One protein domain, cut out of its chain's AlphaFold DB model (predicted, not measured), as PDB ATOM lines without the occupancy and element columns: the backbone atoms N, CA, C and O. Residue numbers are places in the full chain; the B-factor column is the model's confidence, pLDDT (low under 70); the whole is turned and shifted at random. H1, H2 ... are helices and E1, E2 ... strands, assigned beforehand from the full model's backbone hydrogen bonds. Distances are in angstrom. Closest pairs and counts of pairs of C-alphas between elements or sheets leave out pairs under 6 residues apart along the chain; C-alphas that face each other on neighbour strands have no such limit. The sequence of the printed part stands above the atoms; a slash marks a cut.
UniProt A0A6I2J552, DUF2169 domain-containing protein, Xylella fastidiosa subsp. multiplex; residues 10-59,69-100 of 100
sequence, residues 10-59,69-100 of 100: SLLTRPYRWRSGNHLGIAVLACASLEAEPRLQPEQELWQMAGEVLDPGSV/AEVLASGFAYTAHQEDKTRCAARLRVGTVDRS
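This is residues 10 to 59 and 69 to 100 of the 100 residues of the protein "DUF2169 domain-containing protein" of Xylella fastidiosa subsp. multiplex (UniProt A0A6I2J552). A long two-stranded hairpin, E1 and E2, reaches out at one end of an elongated model, and the single helix H1 sits by the base of that hairpin, where E2 ends. Away from this part, a long loop, residues 69 to 91, runs out to the other end of the model and folds back into a second, very small hairpin, E3 and E4; the two parts are loosely assembled and the tip of the first hairpin, residues 17 to 22, sticks out free. The printed part has 82 residues with one named helix and four named strands, in the order E1, E2, H1, E3, E4, and both two-stranded sheets, E1 - E2 and E3 - E4, are antiparallel. The class is mixed, helices and strands, with under half of the residues, 38, in named elements. The whole is only just extended, close to loose, with a radius of gyration of the C-alphas of 17.8 A and spans of 59 by 30 by 29 A.

E2, residues 21 to 32, is the longest strand and measures 34.0 A from first to last C-alpha. E1, residues 10 to 18, measures 24.2 A and begins at C-alpha 10, (3.512, 90.303, 48.640). H1, residues 43 to 53, measures 15.6 A and begins at C-alpha 43, (5.060, 89.385, 55.400). E3, residues 92 to 94, and E4, residues 97 to 99, are short; E4 ends at C-alpha 99, (21.452, 67.025, 51.167).

E1 and E2 form a hairpin with a tight link, antiparallel at 152 degrees between their directions. N 14 and O 25 are 2.9 A apart and N 10 and O 29 are 3.0 A apart, both within hydrogen-bond range. Beyond this pairing, residues 31 to 32 of E2 pair antiparallel with residues 40 to 41 in the short link to H1. The closest C-alphas of E2 and H1 are those of Cys 31 and Leu 46, 5.8 A apart. In H1 every O i to N i+4 pair is within hydrogen-bond range. E3 and E4 form the other hairpin, antiparallel at 179 degrees, with N 92 and O 99 within hydrogen-bond range at 2.8 A. E3 and E4 are each apart from E1 and E2, and E4 is apart from H1.

The C-alphas of Ser 20 and Glu 83 are the two farthest apart, at 59.7 A. Residues 60 to 68 are not printed, and C-alphas 59 and 69 are 16.9 A apart across this cut, which falls in the link from H1 to E3. Of the links that are printed whole, none is long. The mean pLDDT of the printed part is 89.9, and no printed residue is under 70.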
ATOM      1  N   SER A  10       3.021  89.020  49.127       90.56
ATOM      2  CA  SER A  10       3.512  90.303  48.640       90.56
ATOM      3  C   SER A  10       4.018  90.175  47.224       90.56
ATOM      4  O   SER A  10       4.644  89.186  46.855       90.56
ATOM      5  N   LEU A  11       3.705  91.176  46.406       91.19
ATOM      6  CA  LEU A  11       4.125  91.204  45.016       91.19
ATOM      7  C   LEU A  11       5.469  91.920  44.919       91.19
ATOM      8  O   LEU A  11       5.568  93.110  45.217       91.19
ATOM      9  N   LEU A  12       6.487  91.199  44.470       92.12
ATOM     10  CA  LEU A  12       7.766  91.770  44.086       92.12
ATOM     11  C   LEU A  12       7.734  92.032  42.582       92.12
ATOM     12  O   LEU A  12       7.411  91.144  41.792       92.12
ATOM     13  N   THR A  13       8.054  93.261  42.192       93.44
ATOM     14  CA  THR A  13       8.149  93.654  40.785       93.44
ATOM     15  C   THR A  13       9.525  94.230  40.530       93.44
ATOM     16  O   THR A  13       9.978  95.115  41.257       93.44
ATOM     17  N   ARG A  14      10.205  93.708  39.511       93.25
ATOM     18  CA  ARG A  14      11.574  94.099  39.197       93.25
ATOM     19  C   ARG A  14      11.766  94.223  37.694       93.25
ATOM     20  O   ARG A  14      11.845  93.209  37.001       93.25
ATOM     21  N   PRO A  15      11.868  95.449  37.166       93.75
ATOM     22  CA  PRO A  15      12.375  95.663  35.822       93.75
ATOM     23  C   PRO A  15      13.836  95.212  35.743       93.75
ATOM     24  O   PRO A  15      14.643  95.545  36.612       93.75
ATOM     25  N   TYR A  16      14.190  94.470  34.701       92.50
ATOM     26  CA  TYR A  16      15.570  94.055  34.454       92.50
ATOM     27  C   TYR A  16      15.866  93.992  32.958       92.50
ATOM     28  O   TYR A  16      14.967  93.900  32.119       92.50
ATOM     29  N   ARG A  17      17.154  94.053  32.612       93.31
ATOM     30  CA  ARG A  17      17.623  93.873  31.236       93.31
ATOM     31  C   ARG A  17      18.271  92.513  31.088       93.31
ATOM     32  O   ARG A  17      19.113  92.133  31.895       93.31
ATOM     33  N   TRP A  18      17.908  91.804  30.028       92.81
ATOM     34  CA  TRP A  18      18.491  90.511  29.697       92.81
ATOM     35  C   TRP A  18      18.568  90.340  28.188       92.81
ATOM     36  O   TRP A  18      17.567  90.518  27.494       92.81
ATOM     37  N   ARG A  19      19.769  90.019  27.680       93.12
ATOM     38  CA  ARG A  19      20.055  89.839  26.243       93.12
ATOM     39  C   ARG A  19      19.483  90.966  25.372       93.12
ATOM     40  O   ARG A  19      18.747  90.724  24.424       93.12
ATOM     41  N   SER A  20      19.792  92.209  25.744       94.94
ATOM     42  CA  SER A  20      19.312  93.438  25.086       94.94
ATOM     43  C   SER A  20      17.795  93.680  25.129       94.94
ATOM     44  O   SER A  20      17.347  94.704  24.623       94.94
ATOM     45  N   GLY A  21      17.012  92.816  25.781       96.69
ATOM     46  CA  GLY A  21      15.587  93.018  26.041       96.69
ATOM     47  C   GLY A  21      15.321  93.656  27.405       96.69
ATOM     48  O   GLY A  21      16.084  93.449  28.354       96.69
ATOM     49  N   ASN A  22      14.226  94.413  27.495       96.50
ATOM     50  CA  ASN A  22      13.660  94.891  28.755       96.50
ATOM     51  C   ASN A  22      12.586  93.906  29.211       96.50
ATOM     52  O   ASN A  22      11.697  93.563  28.434       96.50
ATOM     53  N   HIS A  23      12.662  93.480  30.465       94.25
ATOM     54  CA  HIS A  23      11.769  92.486  31.044       94.25
ATOM     55  C   HIS A  23      11.204  92.998  32.365       94.25
ATOM     56  O   HIS A  23      11.844  93.789  33.062       94.25
ATOM     57  N   LEU A  24      10.010  92.524  32.715       94.06
ATOM     58  CA  LEU A  24       9.393  92.755  34.016       94.06
ATOM     59  C   LEU A  24       9.307  91.420  34.755       94.06
ATOM     60  O   LEU A  24       8.501  90.562  34.404       94.06
ATOM     61  N   GLY A  25      10.147  91.258  35.774       92.88
ATOM     62  CA  GLY A  25      10.039  90.158  36.719       92.88
ATOM     63  C   GLY A  25       8.895  90.426  37.687       92.88
ATOM     64  O   GLY A  25       8.795  91.523  38.239       92.88
ATOM     65  N   ILE A  26       8.038  89.428  37.879       92.81
ATOM     66  CA  ILE A  26       6.960  89.450  38.863       92.81
ATOM     67  C   ILE A  26       7.099  88.185  39.702       92.81
ATOM     68  O   ILE A  26       7.106  87.083  39.159       92.81
ATOM     69  N   ALA A  27       7.214  88.346  41.014       92.38
ATOM     70  CA  ALA A  27       7.307  87.243  41.957       92.38
ATOM     71  C   ALA A  27       6.368  87.471  43.141       92.38
ATOM     72  O   ALA A  27       6.014  88.606  43.466       92.38
ATOM     73  N   VAL A  28       5.976  86.380  43.794       91.94
ATOM     74  CA  VAL A  28       5.224  86.420  45.047       91.94
ATOM     75  C   VAL A  28       6.169  86.052  46.181       91.94
ATOM     76  O   VAL A  28       6.766  84.979  46.164       91.94
ATOM     77  N   LEU A  29       6.291  86.941  47.163       92.38
ATOM     78  CA  LEU A  29       6.945  86.671  48.433       92.38
ATOM     79  C   LEU A  29       5.906  86.128  49.417       92.38
ATOM     80  O   LEU A  29       4.848  86.733  49.606       92.38
ATOM     81  N   ALA A  30       6.219  84.992  50.031       93.00
ATOM     82  CA  ALA A  30       5.354  84.300  50.971       93.00
ATOM     83  C   ALA A  30       6.175  83.756  52.142       93.00
ATOM     84  O   ALA A  30       7.283  83.258  51.952       93.00
ATOM     85  N   CYS A  31       5.596  83.807  53.337       93.75
ATOM     86  CA  CYS A  31       6.122  83.155  54.528       93.75
ATOM     87  C   CYS A  31       5.211  81.987  54.875       93.75
ATOM     88  O   CYS A  31       4.010  82.202  55.022       93.75
ATOM     89  N   ALA A  32       5.739  80.774  55.005       93.31
ATOM     90  CA  ALA A  32       4.950  79.597  55.358       93.31
ATOM     91  C   ALA A  32       5.519  78.925  56.609       93.31
ATOM     92  O   ALA A  32       6.736  78.791  56.734       93.31
ATOM     93  N   SER A  33       4.650  78.495  57.527       92.69
ATOM     94  CA  SER A  33       5.070  77.656  58.653       92.69
ATOM     95  C   SER A  33       5.480  76.257  58.180       92.69
ATOM     96  O   SER A  33       4.953  75.738  57.195       92.69
ATOM     97  N   LEU A  34       6.402  75.632  58.915       88.38
ATOM     98  CA  LEU A  34       6.863  74.255  58.684       88.38
ATOM     99  C   LEU A  34       6.108  73.225  59.548       88.38
ATOM    100  O   LEU A  34       6.606  72.132  59.808       88.38
ATOM    101  N   GLU A  35       4.922  73.587  60.034       92.31
ATOM    102  CA  GLU A  35       4.050  72.708  60.817       92.31
ATOM    103  C   GLU A  35       3.400  71.628  59.933       92.31
ATOM    104  O   GLU A  35       3.417  71.715  58.706       92.31
ATOM    105  N   ALA A  36       2.776  70.620  60.557       92.81
ATOM    106  CA  ALA A  36       2.051  69.564  59.837       92.81
ATOM    107  C   ALA A  36       0.937  70.117  58.926       92.81
ATOM    108  O   ALA A  36       0.652  69.541  57.878       92.81
ATOM    109  N   GLU A  37       0.348  71.253  59.309       95.19
ATOM    110  CA  GLU A  37      -0.553  72.050  58.480       95.19
ATOM    111  C   GLU A  37       0.102  73.406  58.162       95.19
ATOM    112  O   GLU A  37      -0.020  74.346  58.955       95.19
ATOM    113  N   PRO A  38       0.798  73.545  57.019       92.62
ATOM    114  CA  PRO A  38       1.465  74.789  56.656       92.62
ATOM    115  C   PRO A  38       0.479  75.949  56.515       92.62
ATOM    116  O   PRO A  38      -0.537  75.853  55.819       92.62
ATOM    117  N   ARG A  39       0.799  77.085  57.135       93.81
ATOM    118  CA  ARG A  39      -0.002  78.313  57.064       93.81
ATOM    119  C   ARG A  39       0.833  79.462  56.538       93.81
ATOM    120  O   ARG A  39       1.979  79.641  56.944       93.81
ATOM    121  N   LEU A  40       0.223  80.271  55.672       94.62
ATOM    122  CA  LEU A  40       0.821  81.531  55.251       94.62
ATOM    123  C   LEU A  40       0.812  82.521  56.413       94.62
ATOM    124  O   LEU A  40      -0.261  82.826  56.949       94.62
ATOM    125  N   GLN A  41       1.986  83.036  56.748       94.50
ATOM    126  CA  GLN A  41       2.191  84.063  57.757       94.50
ATOM    127  C   GLN A  41       2.245  85.459  57.122       94.50
ATOM    128  O   GLN A  41       2.490  85.587  55.917       94.50
ATOM    129  N   PRO A  42       1.970  86.518  57.898       93.38
ATOM    130  CA  PRO A  42       2.184  87.893  57.471       93.38
ATOM    131  C   PRO A  42       3.612  88.145  56.970       93.38
ATOM    132  O   PRO A  42       4.583  87.671  57.551       93.38
ATOM    133  N   GLU A  43       3.751  88.977  55.936       91.62
ATOM    134  CA  GLU A  43       5.060  89.385  55.400       91.62
ATOM    135  C   GLU A  43       5.948  90.044  56.473       91.62
ATOM    136  O   GLU A  43       7.164  89.888  56.473       91.62
ATOM    137  N   GLN A  44       5.342  90.761  57.421       90.56
ATOM    138  CA  GLN A  44       6.074  91.399  58.513       90.56
ATOM    139  C   GLN A  44       6.848  90.387  59.372       90.56
ATOM    140  O   GLN A  44       7.972  90.679  59.775       90.56
ATOM    141  N   GLU A  45       6.278  89.205  59.614       92.50
ATOM    142  CA  GLU A  45       6.928  88.146  60.397       92.50
ATOM    143  C   GLU A  45       8.129  87.558  59.649       92.50
ATOM    144  O   GLU A  45       9.153  87.262  60.261       92.50
ATOM    145  N   LEU A  46       8.054  87.471  58.314       91.88
ATOM    146  CA  LEU A  46       9.184  87.054  57.480       91.88
ATOM    147  C   LEU A  46      10.373  87.991  57.636       91.88
ATOM    148  O   LEU A  46      11.495  87.524  57.798       91.88
ATOM    149  N   TRP A  47      10.145  89.305  57.594       90.44
ATOM    150  CA  TRP A  47      11.234  90.276  57.704       90.44
ATOM    151  C   TRP A  47      11.863  90.302  59.095       90.44
ATOM    152  O   TRP A  47      13.078  90.454  59.204       90.44
ATOM    153  N   GLN A  48      11.053  90.119  60.141       91.25
ATOM    154  CA  GLN A  48      11.548  89.976  61.510       91.25
ATOM    155  C   GLN A  48      12.435  88.732  61.636       91.25
ATOM    156  O   GLN A  48      13.598  88.855  62.005       91.25
ATOM    157  N   MET A  49      11.934  87.567  61.210       90.06
ATOM    158  CA  MET A  49      12.695  86.313  61.216       90.06
ATOM    159  C   MET A  49      13.976  86.414  60.378       90.06
ATOM    160  O   MET A  49      15.043  86.002  60.820       90.06
ATOM    161  N   ALA A  50      13.904  86.981  59.174       89.00
ATOM    162  CA  ALA A  50      15.068  87.119  58.306       89.00
ATOM    163  C   ALA A  50      16.178  87.943  58.977       89.00
ATOM    164  O   ALA A  50      17.344  87.578  58.873       89.00
ATOM    165  N   GLY A  51      15.827  89.008  59.702       87.88
ATOM    166  CA  GLY A  51      16.798  89.811  60.448       87.88
ATOM    167  C   GLY A  51      17.452  89.079  61.626       87.88
ATOM    168  O   GLY A  51      18.562  89.438  62.007       87.88
ATOM    169  N   GLU A  52      16.794  88.066  62.190       88.62
ATOM    170  CA  GLU A  52      17.320  87.274  63.310       88.62
ATOM    171  C   GLU A  52      18.229  86.126  62.856       88.62
ATOM    172  O   GLU A  52      19.164  85.763  63.569       88.62
ATOM    173  N   VAL A  53      17.944  85.536  61.690       86.00
ATOM    174  CA  VAL A  53      18.572  84.277  61.249       86.00
ATOM    175  C   VAL A  53      19.635  84.487  60.161       86.00
ATOM    176  O   VAL A  53      20.478  83.614  59.950       86.00
ATOM    177  N   LEU A  54      19.608  85.613  59.442       84.69
ATOM    178  CA  LEU A  54      20.616  85.924  58.429       84.69
ATOM    179  C   LEU A  54      21.888  86.501  59.059       84.69
ATOM    180  O   LEU A  54      21.830  87.366  59.932       84.69
ATOM    181  N   ASP A  55      23.043  86.068  58.550       82.94
ATOM    182  CA  ASP A  55      24.333  86.635  58.942       82.94
ATOM    183  C   ASP A  55      24.392  88.144  58.643       82.94
ATOM    184  O   ASP A  55      23.804  88.602  57.654       82.94
ATOM    185  N   PRO A  56      25.154  88.936  59.422       81.06
ATOM    186  CA  PRO A  56      25.339  90.357  59.150       81.06
ATOM    187  C   PRO A  56      25.774  90.620  57.700       81.06
ATOM    188  O   PRO A  56      26.795  90.117  57.238       81.06
ATOM    189  N   GLY A  57      24.997  91.432  56.979       79.44
ATOM    190  CA  GLY A  57      25.243  91.764  55.570       79.44
ATOM    191  C   GLY A  57      24.600  90.812  54.555       79.44
ATOM    192  O   GLY A  57      24.592  91.127  53.365       79.44
ATOM    193  N   SER A  58      24.010  89.699  54.999       82.69
ATOM    194  CA  SER A  58      23.184  88.840  54.149       82.69
ATOM    195  C   SER A  58      21.801  89.455  53.935       82.69
ATOM    196  O   SER A  58      21.225  90.069  54.831       82.69
ATOM    197  N   VAL A  59      21.247  89.281  52.735       81.69
ATOM    198  CA  VAL A  59      19.919  89.787  52.362       81.69
ATOM    199  C   VAL A  59      19.123  88.704  51.649       81.69
ATOM    200  O   VAL A  59      19.689  87.888  50.920       81.69
ATOM    201  N   ALA A  69      15.953  77.058  40.530       88.25
ATOM    202  CA  ALA A  69      15.473  77.298  41.881       88.25
ATOM    203  C   ALA A  69      16.611  77.083  42.885       88.25
ATOM    204  O   ALA A  69      17.327  76.085  42.821       88.25
ATOM    205  N   GLU A  70      16.730  77.990  43.848       87.81
ATOM    206  CA  GLU A  70      17.710  77.908  44.927       87.81
ATOM    207  C   GLU A  70      17.000  77.677  46.263       87.81
ATOM    208  O   GLU A  70      15.885  78.155  46.483       87.81
ATOM    209  N   VAL A  71      17.663  76.961  47.171       87.94
ATOM    210  CA  VAL A  71      17.205  76.756  48.547       87.94
ATOM    211  C   VAL A  71      18.348  77.043  49.511       87.94
ATOM    212  O   VAL A  71      19.472  76.589  49.307       87.94
ATOM    213  N   LEU A  72      18.036  77.770  50.580       85.25
ATOM    214  CA  LEU A  72      18.919  77.995  51.714       85.25
ATOM    215  C   LEU A  72      18.233  77.466  52.975       85.25
ATOM    216  O   LEU A  72      17.042  77.702  53.177       85.25
ATOM    217  N   ALA A  73      18.986  76.767  53.819       86.69
ATOM    218  CA  ALA A  73      18.546  76.363  55.145       86.69
ATOM    219  C   ALA A  73      19.515  76.937  56.179       86.69
ATOM    220  O   ALA A  73      20.725  76.762  56.054       86.69
ATOM    221  N   SER A  74      18.970  77.613  57.185       83.38
ATOM    222  CA  SER A  74      19.708  78.126  58.339       83.38
ATOM    223  C   SER A  74      18.952  77.755  59.610       83.38
ATOM    224  O   SER A  74      17.723  77.657  59.601       83.38
ATOM    225  N   GLY A  75      19.684  77.498  60.687       83.50
ATOM    226  CA  GLY A  75      19.122  77.101  61.969       83.50
ATOM    227  C   GLY A  75      20.135  76.376  62.843       83.50
ATOM    228  O   GLY A  75      21.313  76.256  62.507       83.50
ATOM    229  N   PHE A  76      19.651  75.864  63.969       85.00
ATOM    230  CA  PHE A  76      20.455  75.140  64.946       85.00
ATOM    231  C   PHE A  76      19.980  73.692  65.059       85.00
ATOM    232  O   PHE A  76      18.782  73.412  64.985       85.00
ATOM    233  N   ALA A  77      20.917  72.772  65.271       88.31
ATOM    234  CA  ALA A  77      20.633  71.364  65.500       88.31
ATOM    235  C   ALA A  77      21.296  70.913  66.806       88.31
ATOM    236  O   ALA A  77      22.440  71.270  67.086       88.31
ATOM    237  N   TYR A  78      20.570  70.134  67.608       88.00
ATOM    238  CA  TYR A  78      20.997  69.717  68.944       88.00
ATOM    239  C   TYR A  78      20.834  68.207  69.129       88.00
ATOM    240  O   TYR A  78      19.948  67.574  68.549       88.00
ATOM    241  N   THR A  79      21.680  67.615  69.969       90.81
ATOM    242  CA  THR A  79      21.665  66.179  70.266       90.81
ATOM    243  C   THR A  79      20.658  65.842  71.372       90.81
ATOM    244  O   THR A  79      20.986  65.802  72.558       90.81
ATOM    245  N   ALA A  80      19.405  65.562  71.007       80.50
ATOM    246  CA  ALA A  80      18.366  65.210  71.982       80.50
ATOM    247  C   ALA A  80      18.502  63.768  72.522       80.50
ATOM    248  O   ALA A  80      18.612  63.565  73.731       80.50
ATOM    249  N   HIS A  81      18.565  62.763  71.642       81.25
ATOM    250  CA  HIS A  81      18.396  61.343  72.010       81.25
ATOM    251  C   HIS A  81      19.613  60.448  71.719       81.25
ATOM    252  O   HIS A  81      19.549  59.240  71.914       81.25
ATOM    253  N   GLN A  82      20.718  61.021  71.246       85.06
ATOM    254  CA  GLN A  82      21.946  60.293  70.917       85.06
ATOM    255  C   GLN A  82      22.816  60.092  72.166       85.06
ATOM    256  O   GLN A  82      22.874  60.994  73.008       85.06
ATOM    257  N   GLU A  83      23.501  58.946  72.261       84.50
ATOM    258  CA  GLU A  83      24.519  58.687  73.294       84.50
ATOM    259  C   GLU A  83      25.751  59.585  73.101       84.50
ATOM    260  O   GLU A  83      26.213  60.215  74.049       84.50
ATOM    261  N   ASP A  84      26.235  59.713  71.862       87.75
ATOM    262  CA  ASP A  84      27.290  60.665  71.509       87.75
ATOM    263  C   ASP A  84      26.697  62.070  71.322       87.75
ATOM    264  O   ASP A  84      25.978  62.350  70.358       87.75
ATOM    265  N   LYS A  85      27.001  62.967  72.263       90.00
ATOM    266  CA  LYS A  85      26.536  64.361  72.258       90.00
ATOM    267  C   LYS A  85      27.402  65.302  71.421       90.00
ATOM    268  O   LYS A  85      27.025  66.461  71.266       90.00
ATOM    269  N   THR A  86      28.522  64.832  70.871       89.44
ATOM    270  CA  THR A  86      29.494  65.673  70.149       89.44
ATOM    271  C   THR A  86      29.199  65.815  68.657       89.44
ATOM    272  O   THR A  86      29.838  66.612  67.973       89.44
ATOM    273  N   ARG A  87      28.224  65.060  68.132       86.88
ATOM    274  CA  ARG A  87      27.896  65.022  66.703       86.88
ATOM    275  C   ARG A  87      26.393  65.122  66.484       86.88
ATOM    276  O   ARG A  87      25.621  64.372  67.072       86.88
ATOM    277  N   CYS A  88      25.983  66.012  65.587       88.88
ATOM    278  CA  CYS A  88      24.596  66.166  65.162       88.88
ATOM    279  C   CYS A  88      24.526  66.072  63.635       88.88
ATOM    280  O   CYS A  88      25.340  66.682  62.945       88.88
ATOM    281  N   ALA A  89      23.581  65.288  63.116       87.81
ATOM    282  CA  ALA A  89      23.328  65.192  61.683       87.81
ATOM    283  C   ALA A  89      22.146  66.095  61.318       87.81
ATOM    284  O   ALA A  89      21.109  66.058  61.983       87.81
ATOM    285  N   ALA A  90      22.296  66.867  60.246       89.69
ATOM    286  CA  ALA A  90      21.226  67.654  59.652       89.69
ATOM    287  C   ALA A  90      20.952  67.141  58.237       89.69
ATOM    288  O   ALA A  90      21.825  66.570  57.593       89.69
ATOM    289  N   ARG A  91      19.722  67.313  57.753       91.56
ATOM    290  CA  ARG A  91      19.339  66.949  56.389       91.56
ATOM    291  C   ARG A  91      18.348  67.963  55.851       91.56
ATOM    292  O   ARG A  91      17.344  68.244  56.500       91.56
ATOM    293  N   LEU A  92      18.600  68.453  54.647       91.44
ATOM    294  CA  LEU A  92      17.690  69.285  53.877       91.44
ATOM    295  C   LEU A  92      17.096  68.460  52.738       91.44
ATOM    296  O   LEU A  92      17.824  67.918  51.906       91.44
ATOM    297  N   ARG A  93      15.763  68.403  52.677       92.38
ATOM    298  CA  ARG A  93      15.034  67.806  51.559       92.38
ATOM    299  C   ARG A  93      13.991  68.778  51.023       92.38
ATOM    300  O   ARG A  93      13.100  69.184  51.762       92.38
ATOM    301  N   VAL A  94      14.070  69.090  49.732       89.94
ATOM    302  CA  VAL A  94      13.094  69.928  49.019       89.94
ATOM    303  C   VAL A  94      12.758  69.278  47.685       89.94
ATOM    304  O   VAL A  94      13.575  69.255  46.767       89.94
ATOM    305  N   GLY A  95      11.550  68.721  47.575       89.25
ATOM    306  CA  GLY A  95      11.155  67.940  46.403       89.25
ATOM    307  C   GLY A  95      12.126  66.781  46.161       89.25
ATOM    308  O   GLY A  95      12.263  65.896  47.003       89.25
ATOM    309  N   THR A  96      12.809  66.800  45.016       90.25
ATOM    310  CA  THR A  96      13.831  65.811  44.634       90.25
ATOM    311  C   THR A  96      15.240  66.146  45.138       90.25
ATOM    312  O   THR A  96      16.139  65.315  45.015       90.25
ATOM    313  N   VAL A  97      15.458  67.338  45.702       89.19
ATOM    314  CA  VAL A  97      16.747  67.753  46.272       89.19
ATOM    315  C   VAL A  97      16.903  67.149  47.662       89.19
ATOM    316  O   VAL A  97      16.018  67.297  48.503       89.19
ATOM    317  N   ASP A  98      18.039  66.500  47.909       93.62
ATOM    318  CA  ASP A  98      18.361  65.840  49.173       93.62
ATOM    319  C   ASP A  98      19.849  66.048  49.516       93.62
ATOM    320  O   ASP A  98      20.735  65.741  48.706       93.62
ATOM    321  N   ARG A  99      20.117  66.649  50.679       90.19
ATOM    322  CA  ARG A  99      21.452  67.025  51.167       90.19
ATOM    323  C   ARG A  99      21.558  66.706  52.659       90.19
ATOM    324  O   ARG A  99      20.642  67.042  53.405       90.19
ATOM    325  N   SER A 100      22.654  66.084  53.088       85.88
ATOM    326  CA  SER A 100      22.962  65.720  54.483       85.88
ATOM    327  C   SER A 100      24.403  66.048  54.823       85.88
ATOM    328  O   SER A 100      25.227  65.821  53.907       85.88
TER     329      SER A 100